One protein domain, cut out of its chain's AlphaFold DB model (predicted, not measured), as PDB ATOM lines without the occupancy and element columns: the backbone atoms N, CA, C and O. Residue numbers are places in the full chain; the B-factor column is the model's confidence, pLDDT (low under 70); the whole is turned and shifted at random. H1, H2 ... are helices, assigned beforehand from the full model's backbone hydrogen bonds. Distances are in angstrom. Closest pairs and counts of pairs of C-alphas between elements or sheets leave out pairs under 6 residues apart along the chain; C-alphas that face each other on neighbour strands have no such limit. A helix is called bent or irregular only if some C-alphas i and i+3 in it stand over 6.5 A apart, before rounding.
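Overview. This is residues 23 to 74 of the 271 residues of the protein "PIG-P domain-containing protein" of Cafeteria roenbergensis (UniProt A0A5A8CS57). One long straight helix, H2, makes the length of a thin rod, with a short helix at each end: H1 at the beginning and H3 at the far end, followed by a tail, residues 68 to 74, with no named element. There is no packed core, and most of H2 stands free. The printed part has 52 residues with three named helices, in the order H1, H2, H3, and no named strand; the class is all helix. The whole is extended, with a radius of gyration of the C-alphas of 19.5 A, and the C-alphas span 57 by 15 by 15 A.

Arrangement. The printed part begins with H1, residues 23 to 28, which a tight link of one residue joins to H2, residues 30 to 59. H1 and H2 touch only at the corner by their link, and only just, with 3 pairs of C-alphas within 8 A. The closest C-alphas of the two are those of Leu 26 and Gly 33, 4.8 A apart. H2 touches H1 with residues 32 to 33 alone. Their lines stand at a steep tilt of 47 degrees, and they run opposite ways. A tight link of two residues leads from H2 to H3, residues 62 to 67. H2 and H3 are apart, and so are H1 and H3; H3 touches no helix. In H1, H2 and H3 every pair of O i and N i+4 is within hydrogen-bond range.

Along the chain. H1 runs from Asp 23, whose C-alpha is at (103.576, 99.593, 167.822), to Leu 28. H2 runs from Pro 30, C-alpha at (111.540, 100.300, 174.028), to Leu 59, C-alpha at (121.277, 120.911, 137.255), and measures 43.3 A from first to last C-alpha. H3 runs from Asp 62 to Ala 67, where the C-alpha is at (135.907, 124.844, 134.261). H1 and H3 each measure 8.5 A from first to last C-alpha. None of the three helices is bent.

Size, cuts and confidence. The two C-alphas farthest apart are those of Leu 28 and Ala 67, at 57.3 A. The first and last printed C-alphas, those of Asp 23 and Pro 74, are 44.3 A apart. Residues 27 to 32, of which 30 to 32 belong to H2, stand free, and so do residues 37 to 56 of H2. The printed part has no cut, and neither link between helices is long. The mean pLDDT of the printed part is 82.0; it is 90 for H2, 72 for H3 and 67 for H1. The model's confidence is low, under 70, at residues 23 to 26, residue 63 and residues 71 to 74.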
ATOM      1  N   ASP A  23     103.546  98.724 166.642       64.62
ATOM      2  CA  ASP A  23     103.576  99.593 167.822       64.62
ATOM      3  C   ASP A  23     103.526  98.801 169.133       64.62
ATOM      4  O   ASP A  23     104.261  99.118 170.061       64.62
ATOM      5  N   VAL A  24     102.741  97.717 169.192       65.44
ATOM      6  CA  VAL A  24     102.723  96.808 170.354       65.44
ATOM      7  C   VAL A  24     104.084  96.132 170.526       65.44
ATOM      8  O   VAL A  24     104.570  95.985 171.643       65.44
ATOM      9  N   GLN A  25     104.741  95.765 169.426       60.53
ATOM     10  CA  GLN A  25     106.066  95.149 169.443       60.53
ATOM     11  C   GLN A  25     107.186  96.144 169.793       60.53
ATOM     12  O   GLN A  25     108.178  95.751 170.406       60.53
ATOM     13  N   LEU A  26     107.020  97.426 169.461       67.06
ATOM     14  CA  LEU A  26     107.869  98.529 169.924       67.06
ATOM     15  C   LEU A  26     107.647  98.846 171.403       67.06
ATOM     16  O   LEU A  26     108.588  99.212 172.099       67.06
ATOM     17  N   GLU A  27     106.409  98.745 171.880       70.56
ATOM     18  CA  GLU A  27     106.063  98.995 173.279       70.56
ATOM     19  C   GLU A  27     106.608  97.885 174.189       70.56
ATOM     20  O   GLU A  27     107.072  98.154 175.296       70.56
ATOM     21  N   LEU A  28     106.642  96.649 173.682       73.19
ATOM     22  CA  LEU A  28     107.281  95.500 174.328       73.19
ATOM     23  C   LEU A  28     108.818  95.615 174.389       73.19
ATOM     24  O   LEU A  28     109.425  95.051 175.300       73.19
ATOM     25  N   ASP A  29     109.448  96.333 173.453       79.81
ATOM     26  CA  ASP A  29     110.904  96.533 173.394       79.81
ATOM     27  C   ASP A  29     111.255  98.015 173.117       79.81
ATOM     28  O   ASP A  29     111.456  98.418 171.962       79.81
ATOM     29  N   PRO A  30     111.355  98.854 174.170       78.50
ATOM     30  CA  PRO A  30     111.540 100.300 174.028       78.50
ATOM     31  C   PRO A  30     112.868 100.682 173.359       78.50
ATOM     32  O   PRO A  30     112.995 101.780 172.813       78.50
ATOM     33  N   GLU A  31     113.862  99.793 173.373       82.38
ATOM     34  CA  GLU A  31     115.135 100.018 172.690       82.38
ATOM     35  C   GLU A  31     114.989  99.861 171.169       82.38
ATOM     36  O   GLU A  31     115.557 100.657 170.415       82.38
ATOM     37  N   ARG A  32     114.147  98.927 170.694       80.69
ATOM     38  CA  ARG A  32     113.795  98.824 169.265       80.69
ATOM     39  C   ARG A  32     113.018 100.035 168.778       80.69
ATOM     40  O   ARG A  32     113.299 100.518 167.681       80.69
ATOM     41  N   GLY A  33     112.094 100.547 169.593       82.12
ATOM     42  CA  GLY A  33     111.330 101.756 169.274       82.12
ATOM     43  C   GLY A  33     112.228 102.969 169.033       82.12
ATOM     44  O   GLY A  33     112.139 103.612 167.987       82.12
ATOM     45  N   LYS A  34     113.180 103.220 169.939       85.50
ATOM     46  CA  LYS A  34     114.175 104.291 169.764       85.50
ATOM     47  C   LYS A  34     115.055 104.063 168.536       85.50
ATOM     48  O   LYS A  34     115.313 104.999 167.782       85.50
ATOM     49  N   ALA A  35     115.518 102.831 168.320       85.56
ATOM     50  CA  ALA A  35     116.390 102.511 167.193       85.56
ATOM     51  C   ALA A  35     115.707 102.773 165.844       85.56
ATOM     52  O   ALA A  35     116.336 103.330 164.946       85.56
ATOM     53  N   MET A  36     114.425 102.429 165.696       85.81
ATOM     54  CA  MET A  36     113.715 102.666 164.440       85.81
ATOM     55  C   MET A  36     113.330 104.126 164.215       85.81
ATOM     56  O   MET A  36     113.348 104.578 163.072       85.81
ATOM     57  N   GLU A  37     113.041 104.882 165.277       88.06
ATOM     58  CA  GLU A  37     112.811 106.324 165.170       88.06
ATOM     59  C   GLU A  37     114.076 107.035 164.670       88.06
ATOM     60  O   GLU A  37     114.041 107.793 163.697       88.06
ATOM     61  N   VAL A  38     115.227 106.713 165.270       93.62
ATOM     62  CA  VAL A  38     116.523 107.261 164.854       93.62
ATOM     63  C   VAL A  38     116.892 106.790 163.447       93.62
ATOM     64  O   VAL A  38     117.327 107.603 162.633       93.62
ATOM     65  N   ALA A  39     116.683 105.512 163.116       92.50
ATOM     66  CA  ALA A  39     116.952 104.990 161.777       92.50
ATOM     67  C   ALA A  39     116.079 105.666 160.710       92.50
ATOM     68  O   ALA A  39     116.579 105.990 159.635       92.50
ATOM     69  N   GLY A  40     114.808 105.942 161.013       93.00
ATOM     70  CA  GLY A  40     113.912 106.693 160.135       93.00
ATOM     71  C   GLY A  40     114.398 108.123 159.906       93.00
ATOM     72  O   GLY A  40     114.463 108.580 158.765       93.00
ATOM     73  N   PHE A  41     114.822 108.810 160.970       94.38
ATOM     74  CA  PHE A  41     115.383 110.158 160.873       94.38
ATOM     75  C   PHE A  41     116.685 110.196 160.057       94.38
ATOM     76  O   PHE A  41     116.831 111.016 159.147       94.38
ATOM     77  N   VAL A  42     117.617 109.280 160.329       96.56
ATOM     78  CA  VAL A  42     118.883 109.158 159.589       96.56
ATOM     79  C   VAL A  42     118.623 108.764 158.131       96.56
ATOM     80  O   VAL A  42     119.251 109.309 157.222       96.56
ATOM     81  N   GLY A  43     117.665 107.872 157.880       94.38
ATOM     82  CA  GLY A  43     117.214 107.487 156.542       94.38
ATOM     83  C   GLY A  43     116.654 108.672 155.753       94.38
ATOM     84  O   GLY A  43     117.037 108.891 154.603       94.38
ATOM     85  N   TRP A  44     115.811 109.493 156.383       96.44
ATOM     86  CA  TRP A  44     115.274 110.712 155.777       96.44
ATOM     87  C   TRP A  44     116.372 111.732 155.461       96.44
ATOM     88  O   TRP A  44     116.429 112.257 154.344       96.44
ATOM     89  N   LEU A  45     117.282 111.979 156.406       96.94
ATOM     90  CA  LEU A  45     118.365 112.941 156.226       96.94
ATOM     91  C   LEU A  45     119.355 112.487 155.146       96.94
ATOM     92  O   LEU A  45     119.727 113.277 154.278       96.94
ATOM     93  N   SER A  46     119.744 111.211 155.160       96.38
ATOM     94  CA  SER A  46     120.661 110.628 154.172       96.38
ATOM     95  C   SER A  46     120.065 110.635 152.764       96.38
ATOM     96  O   SER A  46     120.728 111.069 151.822       96.38
ATOM     97  N   THR A  47     118.792 110.257 152.622       94.81
ATOM     98  CA  THR A  47     118.086 110.273 151.333       94.81
ATOM     99  C   THR A  47     117.946 111.698 150.804       94.81
ATOM    100  O   THR A  47     118.198 111.946 149.626       94.81
ATOM    101  N   THR A  48     117.628 112.661 151.673       95.56
ATOM    102  CA  THR A  48     117.557 114.084 151.308       95.56
ATOM    103  C   THR A  48     118.925 114.617 150.880       95.56
ATOM    104  O   THR A  48     119.023 115.295 149.862       95.56
ATOM    105  N   ALA A  49     119.999 114.281 151.599       95.94
ATOM    106  CA  ALA A  49     121.355 114.702 151.253       95.94
ATOM    107  C   ALA A  49     121.810 114.151 149.891       95.94
ATOM    108  O   ALA A  49     122.319 114.906 149.060       95.94
ATOM    109  N   VAL A  50     121.577 112.862 149.628       93.81
ATOM    110  CA  VAL A  50     121.875 112.233 148.331       93.81
ATOM    111  C   VAL A  50     121.041 112.863 147.217       93.81
ATOM    112  O   VAL A  50     121.577 113.155 146.150       93.81
ATOM    113  N   LEU A  51     119.756 113.132 147.464       91.81
ATOM    114  CA  LEU A  51     118.877 113.795 146.504       91.81
ATOM    115  C   LEU A  51     119.378 115.203 146.158       91.81
ATOM    116  O   LEU A  51     119.432 115.556 144.985       91.81
ATOM    117  N   LEU A  52     119.785 115.999 147.149       93.56
ATOM    118  CA  LEU A  52     120.330 117.339 146.920       93.56
ATOM    119  C   LEU A  52     121.641 117.294 146.134       93.56
ATOM    120  O   LEU A  52     121.813 118.075 145.198       93.56
ATOM    121  N   LEU A  53     122.539 116.363 146.463       90.44
ATOM    122  CA  LEU A  53     123.780 116.158 145.717       90.44
ATOM    123  C   LEU A  53     123.500 115.733 144.268       90.44
ATOM    124  O   LEU A  53     124.132 116.232 143.337       90.44
ATOM    125  N   TYR A  54     122.516 114.856 144.071       88.31
ATOM    126  CA  TYR A  54     122.066 114.421 142.755       88.31
ATOM    127  C   TYR A  54     121.460 115.570 141.942       88.31
ATOM    128  O   TYR A  54     121.828 115.748 140.783       88.31
ATOM    129  N   LEU A  55     120.585 116.390 142.536       87.50
ATOM    130  CA  LEU A  55     120.016 117.575 141.884       87.50
ATOM    131  C   LEU A  55     121.102 118.588 141.535       87.50
ATOM    132  O   LEU A  55     121.091 119.138 140.438       87.50
ATOM    133  N   PHE A  56     122.050 118.820 142.441       86.56
ATOM    134  CA  PHE A  56     123.179 119.707 142.191       86.56
ATOM    135  C   PHE A  56     123.988 119.235 140.977       86.56
ATOM    136  O   PHE A  56     124.256 120.022 140.069       86.56
ATOM    137  N   TRP A  57     124.304 117.940 140.905       84.81
ATOM    138  CA  TRP A  57     124.985 117.352 139.752       84.81
ATOM    139  C   TRP A  57     124.148 117.431 138.463       84.81
ATOM    140  O   TRP A  57     124.666 117.825 137.420       84.81
ATOM    141  N   ALA A  58     122.852 117.119 138.529       85.38
ATOM    142  CA  ALA A  58     121.959 117.105 137.371       85.38
ATOM    143  C   ALA A  58     121.700 118.508 136.786       85.38
ATOM    144  O   ALA A  58     121.601 118.658 135.565       85.38
ATOM    145  N   LEU A  59     121.602 119.532 137.641       82.19
ATOM    146  CA  LEU A  59     121.277 120.911 137.255       82.19
ATOM    147  C   LEU A  59     122.504 121.754 136.882       82.19
ATOM    148  O   LEU A  59     122.358 122.745 136.167       82.19
ATOM    149  N   THR A  60     123.708 121.388 137.333       80.56
ATOM    150  CA  THR A  60     124.933 122.141 137.010       80.56
ATOM    151  C   THR A  60     125.247 122.026 135.511       80.56
ATOM    152  O   THR A  60     125.336 120.901 135.019       80.56
ATOM    153  N   PRO A  61     125.430 123.130 134.754       75.88
ATOM    154  CA  PRO A  61     125.765 123.105 133.321       75.88
ATOM    155  C   PRO A  61     127.183 122.589 133.015       75.88
ATOM    156  O   PRO A  61     128.108 122.796 133.800       75.88
ATOM    157  N   ASP A  62     127.387 122.000 131.828       70.25
ATOM    158  CA  ASP A  62     128.665 121.380 131.416       70.25
ATOM    159  C   ASP A  62     129.844 122.352 131.446       70.25
ATOM    160  O   ASP A  62     130.948 121.978 131.835       70.25
ATOM    161  N   ALA A  63     129.597 123.617 131.103       69.50
ATOM    162  CA  ALA A  63     130.616 124.659 131.104       69.50
ATOM    163  C   ALA A  63     131.237 124.884 132.496       69.50
ATOM    164  O   ALA A  63     132.426 125.173 132.602       69.50
ATOM    165  N   GLN A  64     130.452 124.723 133.566       71.69
ATOM    166  CA  GLN A  64     130.923 124.919 134.942       71.69
ATOM    167  C   GLN A  64     131.705 123.697 135.443       71.69
ATOM    168  O   GLN A  64     132.727 123.854 136.102       71.69
ATOM    169  N   LEU A  65     131.282 122.487 135.061       73.25
ATOM    170  CA  LEU A  65     131.990 121.234 135.363       73.25
ATOM    171  C   LEU A  65     133.342 121.142 134.638       73.25
ATOM    172  O   LEU A  65     134.345 120.752 135.235       73.25
ATOM    173  N   GLN A  66     133.383 121.564 133.372       72.38
ATOM    174  CA  GLN A  66     134.614 121.623 132.582       72.38
ATOM    175  C   GLN A  66     135.585 122.686 133.114       72.38
ATOM    176  O   GLN A  66     136.788 122.444 133.140       72.38
ATOM    177  N   ALA A  67     135.081 123.823 133.610       73.31
ATOM    178  CA  ALA A  67     135.907 124.844 134.261       73.31
ATOM    179  C   ALA A  67     136.534 124.362 135.587       73.31
ATOM    180  O   ALA A  67     137.602 124.835 135.966       73.31
ATOM    181  N   MET A  68     135.903 123.401 136.271       76.31
ATOM    182  CA  MET A  68     136.430 122.755 137.483       76.31
ATOM    183  C   MET A  68     137.387 121.584 137.183       76.31
ATOM    184  O   MET A  68     137.857 120.928 138.109       76.31
ATOM    185  N   GLY A  69     137.690 121.313 135.906       78.12
ATOM    186  CA  GLY A  69     138.629 120.266 135.488       78.12
ATOM    187  C   GLY A  69     138.053 118.845 135.480       78.12
ATOM    188  O   GLY A  69     138.802 117.879 135.330       78.12
ATOM    189  N   ILE A  70     136.731 118.684 135.617       70.88
ATOM    190  CA  ILE A  70     136.068 117.374 135.599       70.88
ATOM    191  C   ILE A  70     135.662 117.053 134.157       70.88
ATOM    192  O   ILE A  70     134.578 117.401 133.693       70.88
ATOM    193  N   HIS A  71     136.558 116.381 133.434       68.56
ATOM    194  CA  HIS A  71     136.341 116.004 132.032       68.56
ATOM    195  C   HIS A  71     135.611 114.667 131.845       68.56
ATOM    196  O   HIS A  71     135.199 114.361 130.728       68.56
ATOM    197  N   TYR A  72     135.442 113.873 132.908       67.38
ATOM    198  CA  TYR A  72     134.841 112.543 132.823       67.38
ATOM    199  C   TYR A  72     133.670 112.406 133.799       67.38
ATOM    200  O   TYR A  72     133.857 112.241 135.002       67.38
ATOM    201  N   TYR A  73     132.452 112.475 133.270       69.69
ATOM    202  CA  TYR A  73     131.223 112.098 133.965       69.69
ATOM    203  C   TYR A  73     130.379 111.228 133.022       69.69
ATOM    204  O   TYR A  73     130.444 111.397 131.800       69.69
ATOM    205  N   PRO A  74     129.615 110.258 133.551       69.25
ATOM    206  CA  PRO A  74     128.764 109.416 132.724       69.25
ATOM    207  C   PRO A  74     127.669 110.261 132.048       69.25
ATOM    208  O   PRO A  74     127.253 111.288 132.580       69.25
TER     209      PRO A  74